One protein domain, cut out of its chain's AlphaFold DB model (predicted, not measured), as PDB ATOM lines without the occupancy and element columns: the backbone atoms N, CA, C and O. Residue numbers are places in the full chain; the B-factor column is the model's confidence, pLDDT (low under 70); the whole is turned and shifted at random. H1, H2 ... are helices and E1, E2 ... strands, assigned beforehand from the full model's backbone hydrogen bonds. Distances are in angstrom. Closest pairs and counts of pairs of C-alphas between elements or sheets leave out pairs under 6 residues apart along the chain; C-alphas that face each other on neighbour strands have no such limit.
ATOM      1  N   LYS A  19      37.274   8.121  35.589       94.62
ATOM      2  CA  LYS A  19      37.984   9.006  34.662       94.62
ATOM      3  C   LYS A  19      37.213  10.308  34.475       94.62
ATOM      4  O   LYS A  19      37.819  11.372  34.549       94.62
ATOM      5  N   MET A  20      35.885  10.237  34.339       95.12
ATOM      6  CA  MET A  20      35.021  11.426  34.308       95.12
ATOM      7  C   MET A  20      35.191  12.271  35.566       95.12
ATOM      8  O   MET A  20      35.394  13.480  35.477       95.12
ATOM      9  N   TRP A  21      35.164  11.630  36.738       96.12
ATOM     10  CA  TRP A  21      35.357  12.320  38.008       96.12
ATOM     11  C   TRP A  21      36.722  13.009  38.077       96.12
ATOM     12  O   TRP A  21      36.794  14.186  38.420       96.12
ATOM     13  N   ALA A  22      37.790  12.315  37.676       96.69
ATOM     14  CA  ALA A  22      39.137  12.875  37.660       96.69
ATOM     15  C   ALA A  22      39.279  14.057  36.681       96.69
ATOM     16  O   ALA A  22      39.888  15.064  37.035       96.69
ATOM     17  N   CYS A  23      38.683  13.979  35.482       95.81
ATOM     18  CA  CYS A  23      38.605  15.120  34.563       95.81
ATOM     19  C   CYS A  23      37.864  16.300  35.204       95.81
ATOM     20  O   CYS A  23      38.304  17.440  35.093       95.81
ATOM     21  N   GLY A  24      36.763  16.024  35.900       96.00
ATOM     22  CA  GLY A  24      35.984  17.031  36.603       96.00
ATOM     23  C   GLY A  24      36.765  17.740  37.712       96.00
ATOM     24  O   GLY A  24      36.810  18.967  37.738       96.00
ATOM     25  N   GLU A  25      37.428  16.992  38.598       95.62
ATOM     26  CA  GLU A  25      38.284  17.562  39.651       95.62
ATOM     27  C   GLU A  25      39.439  18.379  39.063       95.62
ATOM     28  O   GLU A  25      39.794  19.438  39.587       95.62
ATOM     29  N   TRP A  26      40.005  17.908  37.950       95.94
ATOM     30  CA  TRP A  26      41.029  18.640  37.221       95.94
ATOM     31  C   TRP A  26      40.493  19.976  36.691       95.94
ATOM     32  O   TRP A  26      41.122  21.005  36.920       95.94
ATOM     33  N   LEU A  27      39.313  19.985  36.058       94.44
ATOM     34  CA  LEU A  27      38.657  21.200  35.559       94.44
ATOM     35  C   LEU A  27      38.271  22.153  36.692       94.44
ATOM     36  O   LEU A  27      38.470  23.354  36.560       94.44
ATOM     37  N   GLU A  28      37.772  21.648  37.820       94.12
ATOM     38  CA  GLU A  28      37.489  22.472  39.001       94.12
ATOM     39  C   GLU A  28      38.745  23.134  39.551       94.12
ATOM     40  O   GLU A  28      38.706  24.305  39.925       94.12
ATOM     41  N   ARG A  29      39.880  22.436  39.562       91.44
ATOM     42  CA  ARG A  29      41.135  23.052  39.986       91.44
ATOM     43  C   ARG A  29      41.667  24.034  38.937       91.44
ATOM     44  O   ARG A  29      42.151  25.088  39.323       91.44
ATOM     45  N   PHE A  30      41.545  23.714  37.648       90.25
ATOM     46  CA  PHE A  30      42.051  24.531  36.543       90.25
ATOM     47  C   PHE A  30      41.259  25.824  36.305       90.25
ATOM     48  O   PHE A  30      41.842  26.869  36.041       90.25
ATOM     49  N   LEU A  31      39.929  25.767  36.401       89.12
ATOM     50  CA  LEU A  31      39.037  26.877  36.051       89.12
ATOM     51  C   LEU A  31      38.778  27.860  37.199       89.12
ATOM     52  O   LEU A  31      38.042  28.824  37.013       89.12
ATOM     53  N   ASN A  32      39.319  27.618  38.390       86.38
ATOM     54  CA  ASN A  32      39.142  28.507  39.532       86.38
ATOM     55  C   ASN A  32      40.425  29.323  39.773       86.38
ATOM     56  O   ASN A  32      41.529  28.794  39.732       86.38
ATOM     57  N   GLU A  33      40.259  30.618  40.053       68.94
ATOM     58  CA  GLU A  33      41.301  31.668  40.052       68.94
ATOM     59  C   GLU A  33      42.402  31.538  41.132       68.94
ATOM     60  O   GLU A  33      43.230  32.430  41.283       68.94
ATOM     61  N   ASP A  34      42.444  30.448  41.902       77.69
ATOM     62  CA  ASP A  34      43.401  30.243  43.002       77.69
ATOM     63  C   ASP A  34      44.613  29.364  42.643       77.69
ATOM     64  O   ASP A  34      45.249  28.782  43.529       77.69
ATOM     65  N   LEU A  35      44.942  29.261  41.352       78.62
ATOM     66  CA  LEU A  35      46.109  28.517  40.883       78.62
ATOM     67  C   LEU A  35      47.410  29.302  41.019       78.62
ATOM     68  O   LEU A  35      47.561  30.394  40.481       78.62
ATOM     69  N   ARG A  36      48.386  28.669  41.669       78.94
ATOM     70  CA  ARG A  36      49.786  29.118  41.705       78.94
ATOM     71  C   ARG A  36      50.631  28.330  40.715       78.94
ATOM     72  O   ARG A  36      50.266  27.207  40.373       78.94
ATOM     73  N   ALA A  37      51.793  28.836  40.306       76.25
ATOM     74  CA  ALA A  37      52.660  28.170  39.328       76.25
ATOM     75  C   ALA A  37      53.034  26.747  39.749       76.25
ATOM     76  O   ALA A  37      53.002  25.821  38.937       76.25
ATOM     77  N   LYS A  38      53.286  26.535  41.045       76.69
ATOM     78  CA  LYS A  38      53.549  25.194  41.584       76.69
ATOM     79  C   LYS A  38      52.393  24.208  41.363       76.69
ATOM     80  O   LYS A  38      52.637  23.017  41.188       76.69
ATOM     81  N   ASP A  39      51.152  24.697  41.326       83.38
ATOM     82  CA  ASP A  39      49.962  23.869  41.126       83.38
ATOM     83  C   ASP A  39      49.835  23.440  39.652       83.38
ATOM     84  O   ASP A  39      49.293  22.373  39.364       83.38
ATOM     85  N   PHE A  40      50.380  24.220  38.704       85.62
ATOM     86  CA  PHE A  40      50.371  23.863  37.281       85.62
ATOM     87  C   PHE A  40      51.209  22.620  36.990       85.62
ATOM     88  O   PHE A  40      50.817  21.814  36.151       85.62
ATOM     89  N   ARG A  41      52.318  22.391  37.703       88.44
ATOM     90  CA  ARG A  41      53.068  21.133  37.552       88.44
ATOM     91  C   ARG A  41      52.212  19.935  37.948       88.44
ATOM     92  O   ARG A  41      52.084  18.990  37.170       88.44
ATOM     93  N   GLU A  42      51.585  20.003  39.120       92.19
ATOM     94  CA  GLU A  42      50.695  18.941  39.592       92.19
ATOM     95  C   GLU A  42      49.524  18.715  38.627       92.19
ATOM     96  O   GLU A  42      49.141  17.572  38.375       92.19
ATOM     97  N   LEU A  43      48.957  19.788  38.065       92.00
ATOM     98  CA  LEU A  43      47.903  19.695  37.057       92.00
ATOM     99  C   LEU A  43      48.398  19.047  35.767       92.00
ATOM    100  O   LEU A  43      47.700  18.184  35.238       92.00
ATOM    101  N   ALA A  44      49.579  19.409  35.275       90.38
ATOM    102  CA  ALA A  44      50.144  18.815  34.070       90.38
ATOM    103  C   ALA A  44      50.368  17.306  34.256       90.38
ATOM    104  O   ALA A  44      49.900  16.497  33.456       90.38
ATOM    105  N   GLU A  45      50.984  16.904  35.371       93.38
ATOM    106  CA  GLU A  45      51.204  15.495  35.715       93.38
ATOM    107  C   GLU A  45      49.891  14.718  35.884       93.38
ATOM    108  O   GLU A  45      49.770  13.577  35.429       93.38
ATOM    109  N   LYS A  46      48.884  15.325  36.528       95.31
ATOM    110  CA  LYS A  46      47.547  14.731  36.649       95.31
ATOM    111  C   LYS A  46      46.892  14.569  35.284       95.31
ATOM    112  O   LYS A  46      46.338  13.507  35.025       95.31
ATOM    113  N   ALA A  47      46.980  15.565  34.406       91.44
ATOM    114  CA  ALA A  47      46.402  15.490  33.071       91.44
ATOM    115  C   ALA A  47      47.042  14.384  32.225       91.44
ATOM    116  O   ALA A  47      46.315  13.609  31.609       91.44
ATOM    117  N   VAL A  48      48.375  14.254  32.256       88.56
ATOM    118  CA  VAL A  48      49.103  13.154  31.595       88.56
ATOM    119  C   VAL A  48      48.549  11.799  32.031       88.56
ATOM    120  O   VAL A  48      48.277  10.948  31.188       88.56
ATOM    121  N   LYS A  49      48.316  11.611  33.335       92.75
ATOM    122  CA  LYS A  49      47.752  10.367  33.884       92.75
ATOM    123  C   LYS A  49      46.286  10.168  33.498       92.75
ATOM    124  O   LYS A  49      45.919   9.078  33.074       92.75
ATOM    125  N   ILE A  50      45.453  11.201  33.642       92.31
ATOM    126  CA  ILE A  50      44.014  11.157  33.332       92.31
ATOM    127  C   ILE A  50      43.795  10.805  31.861       92.31
ATOM    128  O   ILE A  50      42.922  10.001  31.543       92.31
ATOM    129  N   LEU A  51      44.581  11.397  30.967       85.06
ATOM    130  CA  LEU A  51      44.457  11.219  29.525       85.06
ATOM    131  C   LEU A  51      45.291  10.043  28.984       85.06
ATOM    132  O   LEU A  51      45.205   9.762  27.793       85.06
ATOM    133  N   ASP A  52      46.053   9.348  29.837       84.81
ATOM    134  CA  ASP A  52      47.001   8.283  29.464       84.81
ATOM    135  C   ASP A  52      47.942   8.709  28.319       84.81
ATOM    136  O   ASP A  52      48.101   8.023  27.305       84.81
ATOM    137  N   LEU A  53      48.533   9.901  28.470       80.31
ATOM    138  CA  LEU A  53      49.482  10.461  27.511       80.31
ATOM    139  C   LEU A  53      50.861   9.836  27.715       80.31
ATOM    140  O   LEU A  53      51.383   9.792  28.829       80.31
ATOM    141  N   GLN A  54      51.515   9.453  26.621       81.19
ATOM    142  CA  GLN A  54      52.945   9.129  26.630       81.19
ATOM    143  C   GLN A  54      53.792  10.414  26.609       81.19
ATOM    144  O   GLN A  54      54.497  10.688  25.641       81.19
ATOM    145  N   PHE A  55      53.677  11.229  27.661       79.81
ATOM    146  CA  PHE A  55      54.406  12.489  27.821       79.81
ATOM    147  C   PHE A  55      55.052  12.558  29.208       79.81
ATOM    148  O   PHE A  55      54.394  12.306  30.214       79.81
ATOM    149  N   GLU A  56      56.329  12.929  29.274       85.69
ATOM    150  CA  GLU A  56      57.048  13.110  30.537       85.69
ATOM    151  C   GLU A  56      57.217  14.602  30.842       85.69
ATOM    152  O   GLU A  56      57.851  15.336  30.080       85.69
ATOM    153  N   ILE A  57      56.670  15.058  31.975       85.62
ATOM    154  CA  ILE A  57      56.856  16.433  32.450       85.62
ATOM    155  C   ILE A  57      58.275  16.571  33.012       85.62
ATOM    156  O   ILE A  57      58.558  16.159  34.137       85.62
ATOM    157  N   LYS A  58      59.182  17.180  32.246       87.25
ATOM    158  CA  LYS A  58      60.563  17.389  32.696       87.25
ATOM    159  C   LYS A  58      60.632  18.411  33.848       87.25
ATOM    160  O   LYS A  58      59.812  19.335  33.923       87.25
ATOM    161  N   PRO A  59      61.640  18.335  34.739       83.50
ATOM    162  CA  PRO A  59      61.838  19.341  35.787       83.50
ATOM    163  C   PRO A  59      61.970  20.765  35.236       83.50
ATOM    164  O   PRO A  59      61.458  21.710  35.822       83.50
ATOM    165  N   ASN A  60      62.599  20.920  34.072       83.06
ATOM    166  CA  ASN A  60      62.836  22.199  33.413       83.06
ATOM    167  C   ASN A  60      61.847  22.509  32.278       83.06
ATOM    168  O   ASN A  60      62.207  23.268  31.377       83.06
ATOM    169  N   GLU A  61      60.649  21.923  32.321       83.56
ATOM    170  CA  GLU A  61      59.635  22.068  31.278       83.56
ATOM    171  C   GLU A  61      59.338  23.553  30.957       83.56
ATOM    172  O   GLU A  61      58.946  24.293  31.869       83.56
ATOM    173  N   PRO A  62      59.541  24.030  29.704       79.62
ATOM    174  CA  PRO A  62      59.489  25.457  29.391       79.62
ATOM    175  C   PRO A  62      58.155  26.135  29.702       79.62
ATOM    176  O   PRO A  62      58.166  27.265  30.191       79.62
ATOM    177  N   SER A  63      57.021  25.462  29.474       79.25
ATOM    178  CA  SER A  63      55.699  26.026  29.795       79.25
ATOM    179  C   SER A  63      55.537  26.300  31.294       79.25
ATOM    180  O   SER A  63      55.028  27.350  31.676       79.25
ATOM    181  N   LEU A  64      56.027  25.404  32.156       82.88
ATOM    182  CA  LEU A  64      55.974  25.574  33.608       82.88
ATOM    183  C   LEU A  64      56.912  26.685  34.080       82.88
ATOM    184  O   LEU A  64      56.514  27.507  34.898       82.88
ATOM    185  N   LYS A  65      58.121  26.770  33.514       82.00
ATOM    186  CA  LYS A  65      59.050  27.874  33.808       82.00
ATOM    187  C   LYS A  65      58.473  29.234  33.434       82.00
ATOM    188  O   LYS A  65      58.702  30.209  34.143       82.00
ATOM    189  N   ALA A 121      49.163  31.665  13.869       36.53
ATOM    190  CA  ALA A 121      49.752  30.393  14.306       36.53
ATOM    191  C   ALA A 121      50.682  30.543  15.531       36.53
ATOM    192  O   ALA A 121      50.792  29.618  16.335       36.53
ATOM    193  N   LEU A 122      51.313  31.713  15.695       31.11
ATOM    194  CA  LEU A 122      52.134  32.060  16.862       31.11
ATOM    195  C   LEU A 122      51.280  32.605  18.015       31.11
ATOM    196  O   LEU A 122      51.539  32.275  19.168       31.11
ATOM    197  N   ALA A 123      50.224  33.365  17.712       33.75
ATOM    198  CA  ALA A 123      49.264  33.833  18.714       33.75
ATOM    199  C   ALA A 123      48.421  32.685  19.312       33.75
ATOM    200  O   ALA A 123      48.068  32.719  20.488       33.75
ATOM    201  N   GLY A 124      48.138  31.637  18.532       37.88
ATOM    202  CA  GLY A 124      47.372  30.463  18.965       37.88
ATOM    203  C   GLY A 124      48.141  29.481  19.855       37.88
ATOM    204  O   GLY A 124      47.522  28.662  20.531       37.88
ATOM    205  N   ALA A 125      49.476  29.555  19.892       38.09
ATOM    206  CA  ALA A 125      50.276  28.754  20.821       38.09
ATOM    207  C   ALA A 125      50.215  29.304  22.257       38.09
ATOM    208  O   ALA A 125      50.511  28.584  23.206       38.09
ATOM    209  N   ILE A 126      49.850  30.582  22.422       44.91
ATOM    210  CA  ILE A 126      49.993  31.305  23.688       44.91
ATOM    211  C   ILE A 126      48.856  32.325  23.833       44.91
ATOM    212  O   ILE A 126      49.074  33.506  24.106       44.91
ATOM    213  N   GLN A 127      47.610  31.881  23.642       50.56
ATOM    214  CA  GLN A 127      46.503  32.643  24.213       50.56
ATOM    215  C   GLN A 127      46.688  32.683  25.737       50.56
ATOM    216  O   GLN A 127      47.081  31.665  26.317       50.56
ATOM    217  N   PRO A 128      46.445  33.830  26.400       52.31
ATOM    218  CA  PRO A 128      46.575  33.915  27.845       52.31
ATOM    219  C   PRO A 128      45.723  32.815  28.471       52.31
ATOM    220  O   PRO A 128      44.536  32.715  28.158       52.31
ATOM    221  N   VAL A 129      46.301  32.025  29.376       55.44
ATOM    222  CA  VAL A 129      45.587  30.965  30.110       55.44
ATOM    223  C   VAL A 129      44.265  31.494  30.690       55.44
ATOM    224  O   VAL A 129      43.258  30.794  30.676       55.44
ATOM    225  N   ASN A 130      44.228  32.772  31.079       53.75
ATOM    226  CA  ASN A 130      43.039  33.466  31.576       53.75
ATOM    227  C   ASN A 130      41.906  33.605  30.539       53.75
ATOM    228  O   ASN A 130      40.744  33.434  30.894       53.75
ATOM    229  N   VAL A 131      42.220  33.871  29.262       57.41
ATOM    230  CA  VAL A 131      41.220  33.925  28.172       57.41
ATOM    231  C   VAL A 131      40.617  32.537  27.952       57.41
ATOM    232  O   VAL A 131      39.410  32.400  27.751       57.41
ATOM    233  N   THR A 132      41.442  31.496  28.082       70.25
ATOM    234  CA  THR A 132      41.006  30.100  28.011       70.25
ATOM    235  C   THR A 132      40.140  29.708  29.216       70.25
ATOM    236  O   THR A 132      39.115  29.057  29.027       70.25
ATOM    237  N   ILE A 133      40.481  30.134  30.441       79.12
ATOM    238  CA  ILE A 133      39.699  29.836  31.657       79.12
ATOM    239  C   ILE A 133      38.301  30.460  31.588       79.12
ATOM    240  O   ILE A 133      37.309  29.736  31.691       79.12
ATOM    241  N   GLU A 134      38.203  31.776  31.380       81.69
ATOM    242  CA  GLU A 134      36.904  32.464  31.337       81.69
ATOM    243  C   GLU A 134      36.052  31.997  30.162       81.69
ATOM    244  O   GLU A 134      34.852  31.758  30.310       81.69
ATOM    245  N   GLY A 135      36.685  31.770  29.011       83.56
ATOM    246  CA  GLY A 135      36.026  31.187  27.856       83.56
ATOM    247  C   GLY A 135      35.409  29.822  28.164       83.56
ATOM    248  O   GLY A 135      34.220  29.613  27.931       83.56
ATOM    249  N   ILE A 136      36.172  28.898  28.756       86.25
ATOM    250  CA  ILE A 136      35.671  27.555  29.093       86.25
ATOM    251  C   ILE A 136      34.592  27.610  30.178       86.25
ATOM    252  O   ILE A 136      33.586  26.903  30.074       86.25
ATOM    253  N   ARG A 137      34.743  28.463  31.200       89.81
ATOM    254  CA  ARG A 137      33.685  28.697  32.200       89.81
ATOM    255  C   ARG A 137      32.404  29.179  31.526       89.81
ATOM    256  O   ARG A 137      31.327  28.663  31.825       89.81
ATOM    257  N   GLY A 138      32.509  30.129  30.603       90.12
ATOM    258  CA  GLY A 138      31.367  30.646  29.862       90.12
ATOM    259  C   GLY A 138      30.704  29.587  28.977       90.12
ATOM    260  O   GLY A 138      29.477  29.493  28.973       90.12
ATOM    261  N   VAL A 139      31.481  28.700  28.344       89.94
ATOM    262  CA  VAL A 139      30.949  27.531  27.622       89.94
ATOM    263  C   VAL A 139      30.164  26.621  28.563       89.94
ATOM    264  O   VAL A 139      29.014  26.296  28.278       89.94
ATOM    265  N   PHE A 140      30.729  26.237  29.710       93.31
ATOM    266  CA  PHE A 140      30.022  25.413  30.696       93.31
ATOM    267  C   PHE A 140      28.749  26.087  31.211       93.31
ATOM    268  O   PHE A 140      27.715  25.432  31.373       93.31
ATOM    269  N   LYS A 141      28.785  27.398  31.449       92.94
ATOM    270  CA  LYS A 141      27.598  28.155  31.845       92.94
ATOM    271  C   LYS A 141      26.533  28.072  30.756       92.94
ATOM    272  O   LYS A 141      25.399  27.698  31.045       92.94
ATOM    273  N   LYS A 142      26.913  28.285  29.498       92.19
ATOM    274  CA  LYS A 142      25.988  28.225  28.369       92.19
ATOM    275  C   LYS A 142      25.411  26.825  28.145       92.19
ATOM    276  O   LYS A 142      24.207  26.680  27.950       92.19
ATOM    277  N   LEU A 143      26.233  25.785  28.276       91.25
ATOM    278  CA  LEU A 143      25.791  24.388  28.241       91.25
ATOM    279  C   LEU A 143      24.747  24.081  29.326       91.25
ATOM    280  O   LEU A 143      23.805  23.332  29.068       91.25
ATOM    281  N   SER A 144      24.873  24.686  30.512       90.88
ATOM    282  CA  SER A 144      23.900  24.502  31.599       90.88
ATOM    283  C   SER A 144      22.549  25.179  31.327       90.88
ATOM    284  O   SER A 144      21.531  24.754  31.867       90.88
ATOM    285  N   GLU A 145      22.522  26.192  30.454       92.44
ATOM    286  CA  GLU A 145      21.310  26.917  30.054       92.44
ATOM    287  C   GLU A 145      20.550  26.214  28.916       92.44
ATOM    288  O   GLU A 145      19.323  26.278  28.863       92.44
ATOM    289  N   ILE A 146      21.258  25.543  27.997       89.88
ATOM    290  CA  ILE A 146      20.684  25.059  26.728       89.88
ATOM    291  C   ILE A 146      19.814  23.792  26.891       89.88
ATOM    292  O   ILE A 146      18.988  23.510  26.026       89.88
ATOM    293  N   ASN A 147      19.919  23.048  27.999       86.88
ATOM    294  CA  ASN A 147      19.149  21.815  28.265       86.88
ATOM    295  C   ASN A 147      19.079  20.840  27.061       86.88
ATOM    296  O   ASN A 147      18.050  20.217  26.791       86.88
ATOM    297  N   LYS A 148      20.188  20.723  26.324       91.00
ATOM    298  CA  LYS A 148      20.408  19.747  25.249       91.00
ATOM    299  C   LYS A 148      21.709  18.991  25.526       91.00
ATOM    300  O   LYS A 148      22.567  19.537  26.224       91.00
ATOM    301  N   PRO A 149      21.886  17.784  24.964       89.81
ATOM    302  CA  PRO A 149      23.190  17.132  24.918       89.81
ATOM    303  C   PRO A 149      24.260  18.076  24.354       89.81
ATOM    304  O   PRO A 149      23.984  18.849  23.428       89.81
ATOM    305  N   TRP A 150      25.459  18.048  24.935       90.12
ATOM    306  CA  TRP A 150      26.547  18.965  24.592       90.12
ATOM    307  C   TRP A 150      26.939  18.892  23.110       90.12
ATOM    308  O   TRP A 150      27.302  19.914  22.534       90.12
ATOM    309  N   GLU A 151      26.782  17.737  22.465       85.44
ATOM    310  CA  GLU A 151      27.062  17.514  21.044       85.44
ATOM    311  C   GLU A 151      26.184  18.388  20.140       85.44
ATOM    312  O   GLU A 151      26.605  18.806  19.064       85.44
ATOM    313  N   LEU A 152      24.957  18.676  20.586       85.88
ATOM    314  CA  LEU A 152      24.021  19.558  19.891       85.88
ATOM    315  C   LEU A 152      24.171  21.011  20.347       85.88
ATOM    316  O   LEU A 152      23.972  21.930  19.558       85.88
ATOM    317  N   ALA A 153      24.528  21.227  21.613       88.06
ATOM    318  CA  ALA A 153      24.662  22.561  22.177       88.06
ATOM    319  C   ALA A 153      25.948  23.276  21.725       88.06
ATOM    320  O   ALA A 153      25.897  24.469  21.444       88.06
ATOM    321  N   LEU A 154      27.091  22.587  21.616       83.62
ATOM    322  CA  LEU A 154      28.360  23.221  21.227       83.62
ATOM    323  C   LEU A 154      28.298  23.896  19.844       83.62
ATOM    324  O   LEU A 154      28.695  25.059  19.765       83.62
ATOM    325  N   PRO A 155      27.767  23.263  18.775       83.81
ATOM    326  CA  PRO A 155      27.599  23.937  17.488       83.81
ATOM    327  C   PRO A 155      26.690  25.169  17.566       83.81
ATOM    328  O   PRO A 155      26.942  26.152  16.876       83.81
ATOM    329  N   GLU A 156      25.654  25.145  18.412       86.38
ATOM    330  CA  GLU A 156      24.774  26.303  18.625       86.38
ATOM    331  C   GLU A 156      25.509  27.458  19.317       86.38
ATOM    332  O   GLU A 156      25.313  28.610  18.939       86.38
ATOM    333  N   ILE A 157      26.379  27.158  20.290       84.69
ATOM    334  CA  ILE A 157      27.207  28.166  20.971       84.69
ATOM    335  C   ILE A 157      28.205  28.784  19.988       84.69
ATOM    336  O   ILE A 157      28.342  30.002  19.952       84.69
ATOM    337  N   VAL A 158      28.861  27.961  19.166       79.38
ATOM    338  CA  VAL A 158      29.778  28.427  18.112       79.38
ATOM    339  C   VAL A 158      29.051  29.285  17.073       79.38
ATOM    340  O   VAL A 158      29.550  30.316  16.639       79.38
ATOM    341  N   ALA A 159      27.838  28.900  16.679       81.94
ATOM    342  CA  ALA A 159      27.065  29.655  15.699       81.94
ATOM    343  C   ALA A 159      26.522  30.994  16.242       81.94
ATOM    344  O   ALA A 159      26.132  31.857  15.444       81.94
ATOM    345  N   ASP A 160      26.477  31.193  17.566       84.44
ATOM    346  CA  ASP A 160      25.987  32.430  18.177       84.44
ATOM    347  C   ASP A 160      27.025  33.555  18.085       84.44
ATOM    348  O   ASP A 160      27.762  33.866  19.019       84.44
ATOM    349  N   LYS A 161      27.020  34.245  16.942       76.69
ATOM    350  CA  LYS A 161      27.897  35.392  16.658       76.69
ATOM    351  C   LYS A 161      27.725  36.582  17.609       76.69
ATOM    352  O   LYS A 161      28.497  37.533  17.513       76.69
ATOM    353  N   ARG A 162      26.715  36.582  18.489       80.81
ATOM    354  CA  ARG A 162      26.558  37.622  19.521       80.81
ATOM    355  C   ARG A 162      27.550  37.436  20.664       80.81
ATOM    356  O   ARG A 162      27.837  38.407  21.355       80.81
ATOM    357  N   ASP A 163      28.085  36.228  20.831       79.50
ATOM    358  CA  ASP A 163      29.085  35.900  21.842       79.50
ATOM    359  C   ASP A 163      30.420  35.528  21.181       79.50
ATOM    360  O   ASP A 163      30.871  34.382  21.174       79.50
ATOM    361  N   ILE A 164      31.044  36.541  20.569       72.81
ATOM    362  CA  ILE A 164      32.302  36.416  19.812       72.81
ATOM    363  C   ILE A 164      33.405  35.779  20.668       72.81
ATOM    364  O   ILE A 164      34.227  35.023  20.154       72.81
ATOM    365  N   LEU A 165      33.410  36.052  21.977       73.19
ATOM    366  CA  LEU A 165      34.400  35.509  22.899       73.19
ATOM    367  C   LEU A 165      34.224  33.995  23.080       73.19
ATOM    368  O   LEU A 165      35.197  33.254  22.950       73.19
ATOM    369  N   LEU A 166      32.995  33.518  23.315       74.69
ATOM    370  CA  LEU A 166      32.732  32.079  23.439       74.69
ATOM    371  C   LEU A 166      32.917  31.330  22.122       74.69
ATOM    372  O   LEU A 166      33.517  30.255  22.124       74.69
ATOM    373  N   SER A 167      32.454  31.906  21.009       70.81
ATOM    374  CA  SER A 167      32.664  31.338  19.675       70.81
ATOM    375  C   SER A 167      34.153  31.185  19.384       70.81
ATOM    376  O   SER A 167      34.597  30.097  19.030       70.81
ATOM    377  N   GLY A 168      34.945  32.237  19.612       72.50
ATOM    378  CA  GLY A 168      36.385  32.205  19.380       72.50
ATOM    379  C   GLY A 168      37.105  31.187  20.268       72.50
ATOM    380  O   GLY A 168      37.968  30.456  19.787       72.50
ATOM    381  N   VAL A 169      36.727  31.074  21.545       74.38
ATOM    382  CA  VAL A 169      37.312  30.072  22.450       74.38
ATOM    383  C   VAL A 169      36.958  28.654  22.006       74.38
ATOM    384  O   VAL A 169      37.828  27.784  21.988       74.38
ATOM    385  N   LEU A 170      35.711  28.394  21.616       72.25
ATOM    386  CA  LEU A 170      35.327  27.069  21.141       72.25
ATOM    387  C   LEU A 170      35.986  26.722  19.811       72.25
ATOM    388  O   LEU A 170      36.563  25.645  19.703       72.25
ATOM    389  N   GLU A 171      35.942  27.606  18.820       72.75
ATOM    390  CA  GLU A 171      36.501  27.339  17.493       72.75
ATOM    391  C   GLU A 171      38.022  27.211  17.536       72.75
ATOM    392  O   GLU A 171      38.572  26.237  17.018       72.75
ATOM    393  N   HIS A 172      38.709  28.156  18.179       71.31
ATOM    394  CA  HIS A 172      40.164  28.211  18.126       71.31
ATOM    395  C   HIS A 172      40.833  27.399  19.222       71.31
ATOM    396  O   HIS A 172      41.843  26.768  18.920       71.31
ATOM    397  N   ASN A 173      40.289  27.371  20.446       68.94
ATOM    398  CA  ASN A 173      40.943  26.712  21.580       68.94
ATOM    399  C   ASN A 173      40.441  25.288  21.799       68.94
ATOM    400  O   ASN A 173      41.270  24.394  21.885       68.94
ATOM    401  N   VAL A 174      39.126  25.050  21.845       71.12
ATOM    402  CA  VAL A 174      38.582  23.723  22.197       71.12
ATOM    403  C   VAL A 174      38.511  22.790  20.985       71.12
ATOM    404  O   VAL A 174      39.176  21.755  20.934       71.12
ATOM    405  N   ILE A 175      37.738  23.167  19.970       71.25
ATOM    406  CA  ILE A 175      37.517  22.378  18.754       71.25
ATOM    407  C   ILE A 175      38.790  22.379  17.905       71.25
ATOM    408  O   ILE A 175      39.280  21.311  17.528       71.25
ATOM    409  N   GLY A 176      39.384  23.552  17.671       69.31
ATOM    410  CA  GLY A 176      40.607  23.700  16.886       69.31
ATOM    411  C   GLY A 176      41.779  22.870  17.418       69.31
ATOM    412  O   GLY A 176      42.447  22.185  16.638       69.31
ATOM    413  N   HIS A 177      42.017  22.854  18.738       68.81
ATOM    414  CA  HIS A 177      43.073  22.006  19.306       68.81
ATOM    415  C   HIS A 177      42.672  20.537  19.419       68.81
ATOM    416  O   HIS A 177      43.544  19.690  19.241       68.81
ATOM    417  N   SER A 178      41.392  20.198  19.623       63.16
ATOM    418  CA  SER A 178      40.963  18.790  19.572       63.16
ATOM    419  C   SER A 178      41.311  18.135  18.226       63.16
ATOM    420  O   SER A 178      41.799  17.008  18.192       63.16
ATOM    421  N   TRP A 179      41.198  18.877  17.117       60.91
ATOM    422  CA  TRP A 179      41.593  18.395  15.793       60.91
ATOM    423  C   TRP A 179      43.116  18.276  15.628       60.91
ATOM    424  O   TRP A 179      43.606  17.301  15.052       60.91
ATOM    425  N   LYS A 180      43.892  19.218  16.185       61.59
ATOM    426  CA  LYS A 180      45.363  19.100  16.260       61.59
ATOM    427  C   LYS A 180      45.793  17.857  17.044       61.59
ATOM    428  O   LYS A 180      46.798  17.244  16.705       61.59
ATOM    429  N   ILE A 181      45.032  17.461  18.063       57.75
ATOM    430  CA  ILE A 181      45.305  16.250  18.846       57.75
ATOM    431  C   ILE A 181      44.905  15.003  18.068       57.75
ATOM    432  O   ILE A 181      45.717  14.098  17.926       57.75
ATOM    433  N   ALA A 182      43.707  14.982  17.483       54.38
ATOM    434  CA  ALA A 182      43.242  13.872  16.653       54.38
ATOM    435  C   ALA A 182      44.156  13.607  15.441       54.38
ATOM    436  O   ALA A 182      44.260  12.477  14.974       54.38
ATOM    437  N   SER A 183      44.837  14.642  14.937       55.75
ATOM    438  CA  SER A 183      45.846  14.528  13.874       55.75
ATOM    439  C   SER A 183      47.281  14.337  14.381       55.75
ATOM    440  O   SER A 183      48.127  13.880  13.615       55.75
ATOM    441  N   GLY A 184      47.565  14.676  15.644       55.34
ATOM    442  CA  GLY A 184      48.895  14.628  16.257       55.34
ATOM    443  C   GLY A 184      49.197  13.363  17.064       55.34
ATOM    444  O   GLY A 184      50.364  13.025  17.287       55.34
ATOM    445  N   TYR A 185      48.150  12.664  17.495       55.59
ATOM    446  CA  TYR A 185      48.194  11.513  18.388       55.59
ATOM    447  C   TYR A 185      47.398  10.346  17.778       55.59
ATOM    448  O   TYR A 185      46.330  10.547  17.206       55.59
ATOM    449  N   ILE A 186      47.895   9.115  17.920       56.88
ATOM    450  CA  ILE A 186      47.121   7.885  17.708       56.88
ATOM    451  C   ILE A 186      46.817   7.262  19.049       56.88
ATOM    452  O   ILE A 186      47.543   7.424  20.026       56.88
ATOM    453  N   ILE A 187      45.772   6.452  19.050       54.06
ATOM    454  CA  ILE A 187      45.557   5.468  20.093       54.06
ATOM    455  C   ILE A 187      46.297   4.192  19.669       54.06
ATOM    456  O   ILE A 187      45.880   3.511  18.735       54.06
ATOM    457  N   GLU A 188      47.403   3.869  20.340       52.31
ATOM    458  CA  GLU A 188      48.136   2.610  20.173       52.31
ATOM    459  C   GLU A 188      47.979   1.784  21.457       52.31
ATOM    460  O   GLU A 188      48.341   2.232  22.543       52.31
ATOM    461  N   ASN A 189      47.409   0.577  21.355       61.94
ATOM    462  CA  ASN A 189      47.125  -0.305  22.501       61.94
ATOM    463  C   ASN A 189      46.260   0.344  23.601       61.94
ATOM    464  O   ASN A 189      46.497   0.143  24.791       61.94
ATOM    465  N   GLY A 190      45.274   1.154  23.205       52.62
ATOM    466  CA  GLY A 190      44.409   1.886  24.136       52.62
ATOM    467  C   GLY A 190      45.074   3.094  24.803       52.62
ATOM    468  O   GLY A 190      44.400   3.797  25.550       52.62
ATOM    469  N   LYS A 191      46.353   3.361  24.505       51.41
ATOM    470  CA  LYS A 191      47.110   4.501  25.027       51.41
ATOM    471  C   LYS A 191      47.235   5.590  23.986       51.41
ATOM    472  O   LYS A 191      47.459   5.302  22.809       51.41
ATOM    473  N   MET A 192      47.161   6.841  24.417       54.97
ATOM    474  CA  MET A 192      47.348   7.963  23.512       54.97
ATOM    475  C   MET A 192      48.843   8.197  23.311       54.97
ATOM    476  O   MET A 192      49.568   8.655  24.198       54.97
ATOM    477  N   LYS A 193      49.316   7.840  22.123       57.94
ATOM    478  CA  LYS A 193      50.697   8.010  21.708       57.94
ATOM    479  C   LYS A 193      50.773   9.164  20.732       57.94
ATOM    480  O   LYS A 193      50.123   9.163  19.689       57.94
ATOM    481  N   PHE A 194      51.587  10.153  21.070       60.25
ATOM    482  CA  PHE A 194      51.952  11.186  20.116       60.25
ATOM    483  C   PHE A 194      52.677  10.523  18.942       60.25
ATOM    484  O   PHE A 194      53.547   9.683  19.158       60.25
ATOM    485  N   ILE A 195      52.311  10.859  17.711       52.75
ATOM    486  CA  ILE A 195      52.904  10.257  16.497       52.75
ATOM    487  C   ILE A 195      53.406  11.283  15.502       52.75
ATOM    488  O   ILE A 195      54.170  10.907  14.613       52.75
ATOM    489  N   ARG A 196      52.949  12.535  15.622       49.72
ATOM    490  CA  ARG A 196      53.434  13.744  14.941       49.72
ATOM    491  C   ARG A 196      52.286  14.734  14.881       49.72
ATOM    492  O   ARG A 196      51.413  14.596  14.030       49.72
ATOM    493  N   ALA A 197      52.341  15.803  15.666       42.03
ATOM    494  CA  ALA A 197      51.720  17.039  15.200       42.03
ATOM    495  C   ALA A 197      52.474  17.510  13.946       42.03
ATOM    496  O   ALA A 197      53.680  17.283  13.825       42.03
ATOM    497  N   PHE A 198      51.767  18.166  13.029       39.94
ATOM    498  CA  PHE A 198      52.183  18.616  11.691       39.94
ATOM    499  C   PHE A 198      53.483  19.463  11.579       39.94
ATOM    500  O   PHE A 198      53.747  20.024  10.518       39.94
ATOM    501  N   SER A 199      54.330  19.547  12.608       42.16
ATOM    502  CA  SER A 199      55.621  20.249  12.575       42.16
ATOM    503  C   SER A 199      56.627  19.880  13.681       42.16
ATOM    504  O   SER A 199      57.645  20.559  13.786       42.16
ATOM    505  N   PHE A 200      56.414  18.837  14.496       40.59
ATOM    506  CA  PHE A 200      57.321  18.544  15.620       40.59
ATOM    507  C   PHE A 200      57.934  17.146  15.500       40.59
ATOM    508  O   PHE A 200      57.243  16.128  15.548       40.59
ATOM    509  N   ASN A 201      59.253  17.099  15.299       41.56
ATOM    510  CA  ASN A 201      60.028  15.861  15.361       41.56
ATOM    511  C   ASN A 201      59.953  15.289  16.783       41.56
ATOM    512  O   ASN A 201      60.102  16.029  17.748       41.56
ATOM    513  N   HIS A 202      59.788  13.973  16.925       41.88
ATOM    514  CA  HIS A 202      59.826  13.302  18.232       41.88
ATOM    515  C   HIS A 202      61.141  13.526  18.993       41.88
ATOM    516  O   HIS A 202      61.124  13.563  20.218       41.88
ATOM    517  N   ASP A 203      62.229  13.791  18.273       47.12
ATOM    518  CA  ASP A 203      63.547  14.082  18.843       47.12
ATOM    519  C   ASP A 203      63.796  15.579  19.081       47.12
ATOM    520  O   ASP A 203      64.919  15.981  19.384       47.12
ATOM    521  N   ASP A 204      62.781  16.431  18.911       52.88
ATOM    522  CA  ASP A 204      62.923  17.857  19.163       52.88
ATOM    523  C   ASP A 204      62.965  18.120  20.682       52.88
ATOM    524  O   ASP A 204      61.971  17.894  21.377       52.88
ATOM    525  N   PRO A 205      64.079  18.628  21.240       48.06
ATOM    526  CA  PRO A 205      64.156  18.993  22.655       48.06
ATOM    527  C   PRO A 205      63.187  20.124  23.045       48.06
ATOM    528  O   PRO A 205      63.095  20.451  24.226       48.06
ATOM    529  N   ARG A 206      62.463  20.702  22.076       54.22
ATOM    530  CA  ARG A 206      61.446  21.747  22.238       54.22
ATOM    531  C   ARG A 206      60.015  21.207  22.378       54.22
ATOM    532  O   ARG A 206      59.079  21.961  22.141       54.22
ATOM    533  N   HIS A 207      59.814  19.935  22.743       64.88
ATOM    534  CA  HIS A 207      58.479  19.448  23.135       64.88
ATOM    535  C   HIS A 207      58.006  20.185  24.385       64.88
ATOM    536  O   HIS A 207      58.479  19.910  25.484       64.88
ATOM    537  N   ILE A 208      57.092  21.130  24.190       73.69
ATOM    538  CA  ILE A 208      56.460  21.909  25.250       73.69
ATOM    539  C   ILE A 208      55.131  21.243  25.596       73.69
ATOM    540  O   ILE A 208      54.440  20.712  24.726       73.69
ATOM    541  N   PHE A 209      54.756  21.275  26.870       76.81
ATOM    542  CA  PHE A 209      53.434  20.839  27.297       76.81
ATOM    543  C   PHE A 209      52.340  21.750  26.708       76.81
ATOM    544  O   PHE A 209      52.191  22.914  27.085       76.81
ATOM    545  N   GLU A 210      51.566  21.208  25.766       78.69
ATOM    546  CA  GLU A 210      50.513  21.916  25.029       78.69
ATOM    547  C   GLU A 210      49.243  22.084  25.881       78.69
ATOM    548  O   GLU A 210      48.278  21.322  25.760       78.69
ATOM    549  N   TRP A 211      49.228  23.097  26.750       81.00
ATOM    550  CA  TRP A 211      48.121  23.368  27.677       81.00
ATOM    551  C   TRP A 211      46.753  23.418  26.990       81.00
ATOM    552  O   TRP A 211      45.837  22.725  27.423       81.00
ATOM    553  N   ASN A 212      46.614  24.160  25.889       77.38
ATOM    554  CA  ASN A 212      45.339  24.282  25.169       77.38
ATOM    555  C   ASN A 212      44.819  22.926  24.679       77.38
ATOM    556  O   ASN A 212      43.628  22.631  24.784       77.38
ATOM    557  N   ALA A 213      45.719  22.073  24.190       76.31
ATOM    558  CA  ALA A 213      45.372  20.733  23.750       76.31
ATOM    559  C   ALA A 213      44.887  19.873  24.925       76.31
ATOM    560  O   ALA A 213      43.816  19.267  24.870       76.31
ATOM    561  N   VAL A 214      45.644  19.877  26.018       83.69
ATOM    562  CA  VAL A 214      45.319  19.118  27.226       83.69
ATOM    563  C   VAL A 214      43.982  19.555  27.818       83.69
ATOM    564  O   VAL A 214      43.132  18.709  28.082       83.69
ATOM    565  N   ILE A 215      43.766  20.860  27.972       85.56
ATOM    566  CA  ILE A 215      42.518  21.417  28.504       85.56
ATOM    567  C   ILE A 215      41.328  20.973  27.648       85.56
ATOM    568  O   ILE A 215      40.328  20.501  28.186       85.56
ATOM    569  N   SER A 216      41.455  21.063  26.322       82.69
ATOM    570  CA  SER A 216      40.412  20.645  25.378       82.69
ATOM    571  C   SER A 216      40.073  19.167  25.522       82.69
ATOM    572  O   SER A 216      38.903  18.797  25.541       82.69
ATOM    573  N   MET A 217      41.089  18.320  25.684       84.00
ATOM    574  CA  MET A 217      40.895  16.884  25.876       84.00
ATOM    575  C   MET A 217      40.242  16.565  27.208       84.00
ATOM    576  O   MET A 217      39.329  15.746  27.239       84.00
ATOM    577  N   VAL A 218      40.671  17.201  28.302       89.62
ATOM    578  CA  VAL A 218      40.028  17.005  29.607       89.62
ATOM    579  C   VAL A 218      38.570  17.467  29.550       89.62
ATOM    580  O   VAL A 218      37.694  16.750  30.026       89.62
ATOM    581  N   PHE A 219      38.301  18.616  28.925       89.88
ATOM    582  CA  PHE A 219      36.955  19.154  28.723       89.88
ATOM    583  C   PHE A 219      36.053  18.199  27.926       89.88
ATOM    584  O   PHE A 219      34.976  17.839  28.399       89.88
ATOM    585  N   LEU A 220      36.494  17.753  26.746       86.06
ATOM    586  CA  LEU A 220      35.710  16.856  25.894       86.06
ATOM    587  C   LEU A 220      35.539  15.481  26.540       86.06
ATOM    588  O   LEU A 220      34.419  14.991  26.615       86.06
ATOM    589  N   THR A 221      36.605  14.910  27.112       87.00
ATOM    590  CA  THR A 221      36.536  13.627  27.834       87.00
ATOM    591  C   THR A 221      35.549  13.706  28.999       87.00
ATOM    592  O   THR A 221      34.784  12.773  29.234       87.00
ATOM    593  N   PHE A 222      35.536  14.821  29.739       94.19
ATOM    594  CA  PHE A 222      34.570  15.037  30.812       94.19
ATOM    595  C   PHE A 222      33.131  14.990  30.286       94.19
ATOM    596  O   PHE A 222      32.301  14.284  30.857       94.19
ATOM    597  N   LEU A 223      32.839  15.699  29.192       90.69
ATOM    598  CA  LEU A 223      31.505  15.738  28.589       90.69
ATOM    599  C   LEU A 223      31.080  14.390  27.987       90.69
ATOM    600  O   LEU A 223      29.978  13.927  28.279       90.69
ATOM    601  N   GLU A 224      31.960  13.733  27.230       89.00
ATOM    602  CA  GLU A 224      31.734  12.417  26.610       89.00
ATOM    603  C   GLU A 224      31.376  11.341  27.639       89.00
ATOM    604  O   GLU A 224      30.516  10.494  27.396       89.00
ATOM    605  N   LEU A 225      31.991  11.392  28.824       89.06
ATOM    606  CA  LEU A 225      31.710  10.459  29.915       89.06
ATOM    607  C   LEU A 225      30.494  10.869  30.772       89.06
ATOM    608  O   LEU A 225      30.293  10.341  31.868       89.06
ATOM    609  N   GLY A 226      29.672  11.806  30.290       91.12
ATOM    610  CA  GLY A 226      28.433  12.238  30.936       91.12
ATOM    611  C   GLY A 226      28.606  13.340  31.982       91.12
ATOM    612  O   GLY A 226      27.668  13.632  32.724       91.12
ATOM    613  N   GLY A 227      29.773  13.987  32.044       93.38
ATOM    614  CA  GLY A 227      30.090  15.043  33.007       93.38
ATOM    615  C   GLY A 227      29.178  16.269  32.923       93.38
ATOM    616  O   GLY A 227      29.079  17.014  33.897       93.38
ATOM    617  N   GLN A 228      28.433  16.442  31.824       93.06
ATOM    618  CA  GLN A 228      27.482  17.545  31.655       93.06
ATOM    619  C   GLN A 228      26.460  17.647  32.807       93.06
ATOM    620  O   GLN A 228      26.024  18.739  33.159       93.06
ATOM    621  N   GLU A 229      26.097  16.525  33.433       91.62
ATOM    622  CA  GLU A 229      25.141  16.501  34.552       91.62
ATOM    623  C   GLU A 229      25.790  16.649  35.943       91.62
ATOM    624  O   GLU A 229      25.090  16.661  36.963       91.62
ATOM    625  N   TYR A 230      27.122  16.728  35.988       93.44
ATOM    626  CA  TYR A 230      27.941  16.602  37.194       93.44
ATOM    627  C   TYR A 230      28.750  17.862  37.504       93.44
ATOM    628  O   TYR A 230      29.678  17.797  38.302       93.44
ATOM    629  N   TYR A 231      28.386  19.023  36.957       94.81
ATOM    630  CA  TYR A 231      28.966  20.302  37.365       94.81
ATOM    631  C   TYR A 231      27.896  21.343  37.707       94.81
ATOM    632  O   TYR A 231      26.726  21.227  37.337       94.81
ATOM    633  N   SER A 232      28.297  22.367  38.450       94.00
ATOM    634  CA  SER A 232      27.509  23.571  38.702       94.00
ATOM    635  C   SER A 232      28.426  24.760  38.975       94.00
ATOM    636  O   SER A 232      29.625  24.602  39.220       94.00
ATOM    637  N   PHE A 233      27.852  25.958  38.957       93.44
ATOM    638  CA  PHE A 233      28.522  27.170  39.413       93.44
ATOM    639  C   PHE A 233      27.996  27.557  40.790       93.44
ATOM    640  O   PHE A 233      26.796  27.471  41.054       93.44
ATOM    641  N   CYS A 234      28.892  27.988  41.675       93.38
ATOM    642  CA  CYS A 234      28.511  28.487  42.989       93.38
ATOM    643  C   CYS A 234      27.608  29.722  42.850       93.38
ATOM    644  O   CYS A 234      28.042  30.727  42.291       93.38
ATOM    645  N   GLU A 235      26.402  29.684  43.429       93.06
ATOM    646  CA  GLU A 235      25.443  30.806  43.397       93.06
ATOM    647  C   GLU A 235      26.008  32.089  44.042       93.06
ATOM    648  O   GLU A 235      25.530  33.178  43.747       93.06
ATOM    649  N   ARG A 236      27.029  31.969  44.905       93.44
ATOM    650  CA  ARG A 236      27.676  33.109  45.570       93.44
ATOM    651  C   ARG A 236      28.919  33.614  44.842       93.44
ATOM    652  O   ARG A 236      28.995  34.779  44.489       93.44
ATOM    653  N   CYS A 237      29.933  32.759  44.694       91.44
ATOM    654  CA  CYS A 237      31.251  33.182  44.206       91.44
ATOM    655  C   CYS A 237      31.506  32.846  42.732       91.44
ATOM    656  O   CYS A 237      32.603  33.081  42.245       91.44
ATOM    657  N   GLY A 238      30.548  32.225  42.036       91.19
ATOM    658  CA  GLY A 238      30.686  31.886  40.619       91.19
ATOM    659  C   GLY A 238      31.745  30.825  40.295       91.19
ATOM    660  O   GLY A 238      31.975  30.558  39.116       91.19
ATOM    661  N   LYS A 239      32.393  30.210  41.297       91.75
ATOM    662  CA  LYS A 239      33.371  29.131  41.087       91.75
ATOM    663  C   LYS A 239      32.728  27.923  40.408       91.75
ATOM    664  O   LYS A 239      31.619  27.530  40.782       91.75
ATOM    665  N   PHE A 240      33.440  27.340  39.446       92.88
ATOM    666  CA  PHE A 240      33.069  26.069  38.823       92.88
ATOM    667  C   PHE A 240      33.278  24.944  39.835       92.88
ATOM    668  O   PHE A 240      34.295  24.922  40.527       92.88
ATOM    669  N   THR A 241      32.320  24.026  39.942       93.81
ATOM    670  CA  THR A 241      32.398  22.893  40.869       93.81
ATOM    671  C   THR A 241      31.854  21.625  40.257       93.81
ATOM    672  O   THR A 241      30.831  21.662  39.573       93.81
ATOM    673  N   VAL A 242      32.482  20.498  40.572       93.81
ATOM    674  CA  VAL A 242      32.009  19.171  40.186       93.81
ATOM    675  C   VAL A 242      31.267  18.529  41.353       93.81
ATOM    676  O   VAL A 242      31.622  18.655  42.528       93.81
ATOM    677  N   VAL A 243      30.142  17.885  41.051       91.75
ATOM    678  CA  VAL A 243      29.178  17.402  42.041       91.75
ATOM    679  C   VAL A 243      28.954  15.911  41.873       91.75
ATOM    680  O   VAL A 243      28.579  15.444  40.810       91.75
ATOM    681  N   GLN A 244      29.102  15.136  42.948       85.12
ATOM    682  CA  GLN A 244      28.881  13.678  42.900       85.12
ATOM    683  C   GLN A 244      27.408  13.294  42.692       85.12
ATOM    684  O   GLN A 244      27.082  12.150  42.388       85.12
ATOM    685  N   ARG A 245      26.477  14.221  42.940       81.19
ATOM    686  CA  ARG A 245      25.037  13.970  42.843       81.19
ATOM    687  C   ARG A 245      24.374  15.108  42.088       81.19
ATOM    688  O   ARG A 245      24.378  16.245  42.568       81.19
ATOM    689  N   LYS A 246      23.744  14.759  40.966       70.25
ATOM    690  CA  LYS A 246      22.936  15.655  40.135       70.25
ATOM    691  C   LYS A 246      22.000  16.516  40.992       70.25
ATOM    692  O   LYS A 246      21.279  15.999  41.854       70.25
ATOM    693  N   GLY A 247      22.029  17.829  40.759       63.59
ATOM    694  CA  GLY A 247      21.064  18.792  41.298       63.59
ATOM    695  C   GLY A 247      21.161  19.119  42.794       63.59
ATOM    696  O   GLY A 247      20.162  19.557  43.360       63.59
ATOM    697  N   ARG A 248      22.302  18.894  43.471       64.19
ATOM    698  CA  ARG A 248      22.369  19.059  44.945       64.19
ATOM    699  C   ARG A 248      23.288  20.145  45.497       64.19
ATOM    700  O   ARG A 248      23.079  20.534  46.644       64.19
ATOM    701  N   LYS A 249      24.277  20.649  44.754       80.69
ATOM    702  CA  LYS A 249      25.248  21.611  45.305       80.69
ATOM    703  C   LYS A 249      25.061  22.997  44.680       80.69
ATOM    704  O   LYS A 249      25.434  23.220  43.534       80.69
ATOM    705  N   LYS A 250      24.463  23.907  45.458       86.75
ATOM    706  CA  LYS A 250      24.299  25.334  45.117       86.75
ATOM    707  C   LYS A 250      25.539  26.175  45.428       86.75
ATOM    708  O   LYS A 250      25.777  27.195  44.798       86.75
ATOM    709  N   PHE A 251      26.320  25.749  46.417       90.69
ATOM    710  CA  PHE A 251      27.464  26.497  46.931       90.69
ATOM    711  C   PHE A 251      28.709  25.622  46.928       90.69
ATOM    712  O   PHE A 251      28.642  24.460  47.326       90.69
ATOM    713  N   CYS A 252      29.854  26.175  46.523       89.69
ATOM    714  CA  CYS A 252      31.108  25.423  46.444       89.69
ATOM    715  C   CYS A 252      31.615  24.948  47.814       89.69
ATOM    716  O   CYS A 252      32.244  23.892  47.904       89.69
ATOM    717  N   SER A 253      31.285  25.678  48.880       89.44
ATOM    718  CA  SER A 253      31.658  25.377  50.260       89.44
ATOM    719  C   SER A 253      30.548  25.748  51.242       89.44
ATOM    720  O   SER A 253      29.662  26.550  50.938       89.44
ATOM    721  N   GLU A 254      30.635  25.189  52.449       90.19
ATOM    722  CA  GLU A 254      29.759  25.541  53.568       90.19
ATOM    723  C   GLU A 254      29.869  27.031  53.923       90.19
ATOM    724  O   GLU A 254      28.864  27.699  54.137       90.19
ATOM    725  N   LEU A 255      31.081  27.586  53.862       92.00
ATOM    726  CA  LEU A 255      31.308  29.018  54.044       92.00
ATOM    727  C   LEU A 255      30.520  29.844  53.022       92.00
ATOM    728  O   LEU A 255      29.824  30.778  53.406       92.00
ATOM    729  N   CYS A 256      30.555  29.484  51.732       91.06
ATOM    730  CA  CYS A 256      29.765  30.198  50.725       91.06
ATOM    731  C   CYS A 256      28.260  30.122  50.993       91.06
ATOM    732  O   CYS A 256      27.564  31.098  50.732       91.06
ATOM    733  N   ARG A 257      27.765  29.006  51.543       92.19
ATOM    734  CA  ARG A 257      26.364  28.874  51.954       92.19
ATOM    735  C   ARG A 257      26.017  29.834  53.092       92.19
ATOM    736  O   ARG A 257      25.023  30.547  52.992       92.19
ATOM    737  N   VAL A 258      26.830  29.855  54.150       93.62
ATOM    738  CA  VAL A 258      26.622  30.722  55.323       93.62
ATOM    739  C   VAL A 258      26.656  32.194  54.924       93.62
ATOM    740  O   VAL A 258      25.764  32.954  55.284       93.62
ATOM    741  N   TYR A 259      27.643  32.598  54.128       93.75
ATOM    742  CA  TYR A 259      27.744  33.986  53.700       93.75
ATOM    743  C   TYR A 259      26.592  34.420  52.791       93.75
ATOM    744  O   TYR A 259      26.035  35.486  53.016       93.75
ATOM    745  N   ALA A 260      26.181  33.587  51.828       92.62
ATOM    746  CA  ALA A 260      25.032  33.902  50.977       92.62
ATOM    747  C   ALA A 260      23.736  34.063  51.791       92.62
ATOM    748  O   ALA A 260      22.877  34.878  51.457       92.62
ATOM    749  N   PHE A 261      23.589  33.294  52.876       93.56
ATOM    750  CA  PHE A 261      22.468  33.435  53.801       93.56
ATOM    751  C   PHE A 261      22.518  34.771  54.560       93.56
ATOM    752  O   PHE A 261      21.515  35.483  54.600       93.56
ATOM    753  N   ASN A 262      23.684  35.144  55.095       94.44
ATOM    754  CA  ASN A 262      23.865  36.406  55.818       94.44
ATOM    755  C   ASN A 262      23.642  37.630  54.915       94.44
ATOM    756  O   ASN A 262      22.901  38.532  55.291       94.44
ATOM    757  N   GLU A 263      24.213  37.628  53.704       93.56
ATOM    758  CA  GLU A 263      24.035  38.691  52.701       93.56
ATOM    759  C   GLU A 263      22.542  38.897  52.371       93.56
ATOM    760  O   GLU A 263      22.062  40.028  52.261       93.56
ATOM    761  N   LYS A 264      21.767  37.804  52.286       93.81
ATOM    762  CA  LYS A 264      20.318  37.867  52.071       93.81
ATOM    763  C   LYS A 264      19.573  38.466  53.267       93.81
ATOM    764  O   LYS A 264      18.701  39.311  53.073       93.81
ATOM    765  N   GLU A 265      19.904  38.059  54.493       95.50
ATOM    766  CA  GLU A 265      19.295  38.651  55.691       95.50
ATOM    767  C   GLU A 265      19.590  40.151  55.811       95.50
ATOM    768  O   GLU A 265      18.713  40.927  56.197       95.50
ATOM    769  N   GLU A 266      20.819  40.566  55.507       96.12
ATOM    770  CA  GLU A 266      21.228  41.969  55.524       96.12
ATOM    771  C   GLU A 266      20.466  42.785  54.478       96.12
ATOM    772  O   GLU A 266      19.930  43.847  54.808       96.12
ATOM    773  N   ALA A 267      20.321  42.261  53.258       95.44
ATOM    774  CA  ALA A 267      19.523  42.888  52.207       95.44
ATOM    775  C   ALA A 267      18.042  43.028  52.605       95.44
ATOM    776  O   ALA A 267      17.441  44.084  52.405       95.44
ATOM    777  N   GLU A 268      17.450  42.007  53.234       96.81
ATOM    778  CA  GLU A 268      16.068  42.062  53.730       96.81
ATOM    779  C   GLU A 268      15.895  43.074  54.874       96.81
ATOM    780  O   GLU A 268      14.891  43.795  54.928       96.81
ATOM    781  N   LYS A 269      16.867  43.159  55.791       96.88
ATOM    782  CA  LYS A 269      16.885  44.166  56.867       96.88
ATOM    783  C   LYS A 269      17.011  45.580  56.288       96.88
ATOM    784  O   LYS A 269      16.276  46.471  56.716       96.88
ATOM    785  N   ALA A 270      17.880  45.776  55.296       96.12
ATOM    786  CA  ALA A 270      18.053  47.051  54.605       96.12
ATOM    787  C   ALA A 270      16.773  47.480  53.867       96.12
ATOM    788  O   ALA A 270      16.316  48.606  54.056       96.12
ATOM    789  N   ALA A 271      16.135  46.566  53.129       96.50
ATOM    790  CA  ALA A 271      14.887  46.829  52.407       96.50
ATOM    791  C   ALA A 271      13.728  47.221  53.344       96.50
ATOM    792  O   ALA A 271      12.949  48.128  53.047       96.50
ATOM    793  N   LYS A 272      13.627  46.580  54.518       96.75
ATOM    794  CA  LYS A 272      12.638  46.946  55.548       96.75
ATOM    795  C   LYS A 272      12.906  48.321  56.159       96.75
ATOM    796  O   LYS A 272      11.956  48.995  56.548       96.75
ATOM    797  N   LYS A 273      14.175  48.726  56.266       95.44
ATOM    798  CA  LYS A 273      14.557  50.049  56.773       95.44
ATOM    799  C   LYS A 273      14.257  51.153  55.759       95.44
ATOM    800  O   LYS A 273      13.820  52.211  56.177       95.44
ATOM    801  N   SER A 274      14.451  50.908  54.461       93.50
ATOM    802  CA  SER A 274      14.147  51.885  53.402       93.50
ATOM    803  C   SER A 274      12.653  52.065  53.120       93.50
ATOM    804  O   SER A 274      12.272  53.040  52.485       93.50
ATOM    805  N   ALA A 275      11.810  51.121  53.543       93.00
ATOM    806  CA  ALA A 275      10.359  51.181  53.360       93.00
ATOM    807  C   ALA A 275       9.612  51.909  54.500       93.00
ATOM    808  O   ALA A 275       8.383  51.971  54.469       93.00
ATOM    809  N   ARG A 276      10.330  52.397  55.518       86.12
ATOM    810  CA  ARG A 276       9.800  53.173  56.649       86.12
ATOM    811  C   ARG A 276      10.201  54.630  56.511       86.12
ATOM    812  O   ARG A 276       9.357  55.474  56.869       86.12
TER     813      ARG A 276
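What this domain is: This is residues 19 to 65 and 121 to 276 of the 276 residues of an uncharacterized protein of bacterium (UniProt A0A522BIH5). A body of mostly crossed helices has H7 in its middle, with the helical hairpin H1 and H2 on one side of it and H6, joined by H4 and H5, on the other. The strand hairpin E3 and E4 packs on H1, and beyond it H8 is an arm whose residues 264 to 274, with 275 and 276, stick out; the strand hairpin E1 and E2 lies toward the opposite end. The 203 printed residues include eight named helices and four named strands, in the order H1 H2 H3 H4 H5 H6 E1 E2 H7 E3 E4 H8, mostly helix, with two antiparallel sheets, E1 - E2 and E3 - E4. The whole is only just compact, close to loose, with a radius of gyration of the C-alphas of 19.6 A; it is only just elongated, spanning 76 by 38 by 33 A.

How they stand to each other: H1, residues 19 to 30, and H2, residues 37 to 50, touch at a shallow tilt of 15 degrees, opposite ways; their closest C-alphas, Lys 19 and Ile 50, are 6.5 A apart. H3, residues 62 to 65, only just touches residues 37 to 41 of H2, with 3 pairs of C-alphas within 8 A, Arg 41 and Leu 64 closest at 6.6 A. H4, residues 129 to 146, touches H5, residues 150 to 159, with its residues 139 to 146 alone, the C-alphas of Leu 143 and Ala 153 closest at 6.4 A. H6, residues 164 to 184, touches H4 about perpendicular, at 76 degrees, with residues 165 to 173 of H6 and 131 to 139 of H4 alone; the closest C-alphas, Gly 135 and Leu 166, are 5.6 A apart. E1, residues 185 to 188, and E2, residues 191 to 194, are antiparallel, with N 186 and O 193 within hydrogen-bond range at 2.8 A. H7, residues 211 to 224, touches H6 about perpendicular, at 87 degrees, with residues 212 to 217 of H7 and 173 to 181 of H6 alone, Val 174 and Ser 216 having the closest C-alphas at 4.8 A. With residues 218 to 223 alone H7 touches H1 at a steep tilt of 45 degrees, the closest C-alphas, Met 20 and Phe 222, being 5.0 A apart. E3, residues 231 to 233, and E4, residues 240 to 242, are antiparallel, with N 241 and O 232 at 2.8 A; the closest C-alphas of H1 and E4, Glu 28 and Thr 241, are 5.4 A apart. H8, residues 254 to 274, touches no helix. Each O i to N i+4 pair is within hydrogen-bond range in H1, H4, H7 and H8, against 8 of 10 in H2, 4 of 6 in H5 and 14 of 17 in H6; H3 is too short for such a pair.

Where its parts are: H1 begins at C-alpha 19, (37.984, 9.006, 34.662), and H8 ends at C-alpha 274, (14.147, 51.885, 53.402). From first to last C-alpha H8 measures 30.6 A, H6 27.6 A and H4 25.8 A.

The domain as a whole: The C-alphas farthest apart, those of Asp 203 and Arg 276, are 76.5 A apart. Residues 66 to 120 are not printed, and C-alphas 65 and 121 are 21.8 A apart across the cut. Of the links printed whole, H2 to H3, E2 to H7 and E4 to H8 are long. Mean pLDDT of the printed part is 79.2; 47 residues are under 70, among them 121 to 131 and 176 to 207.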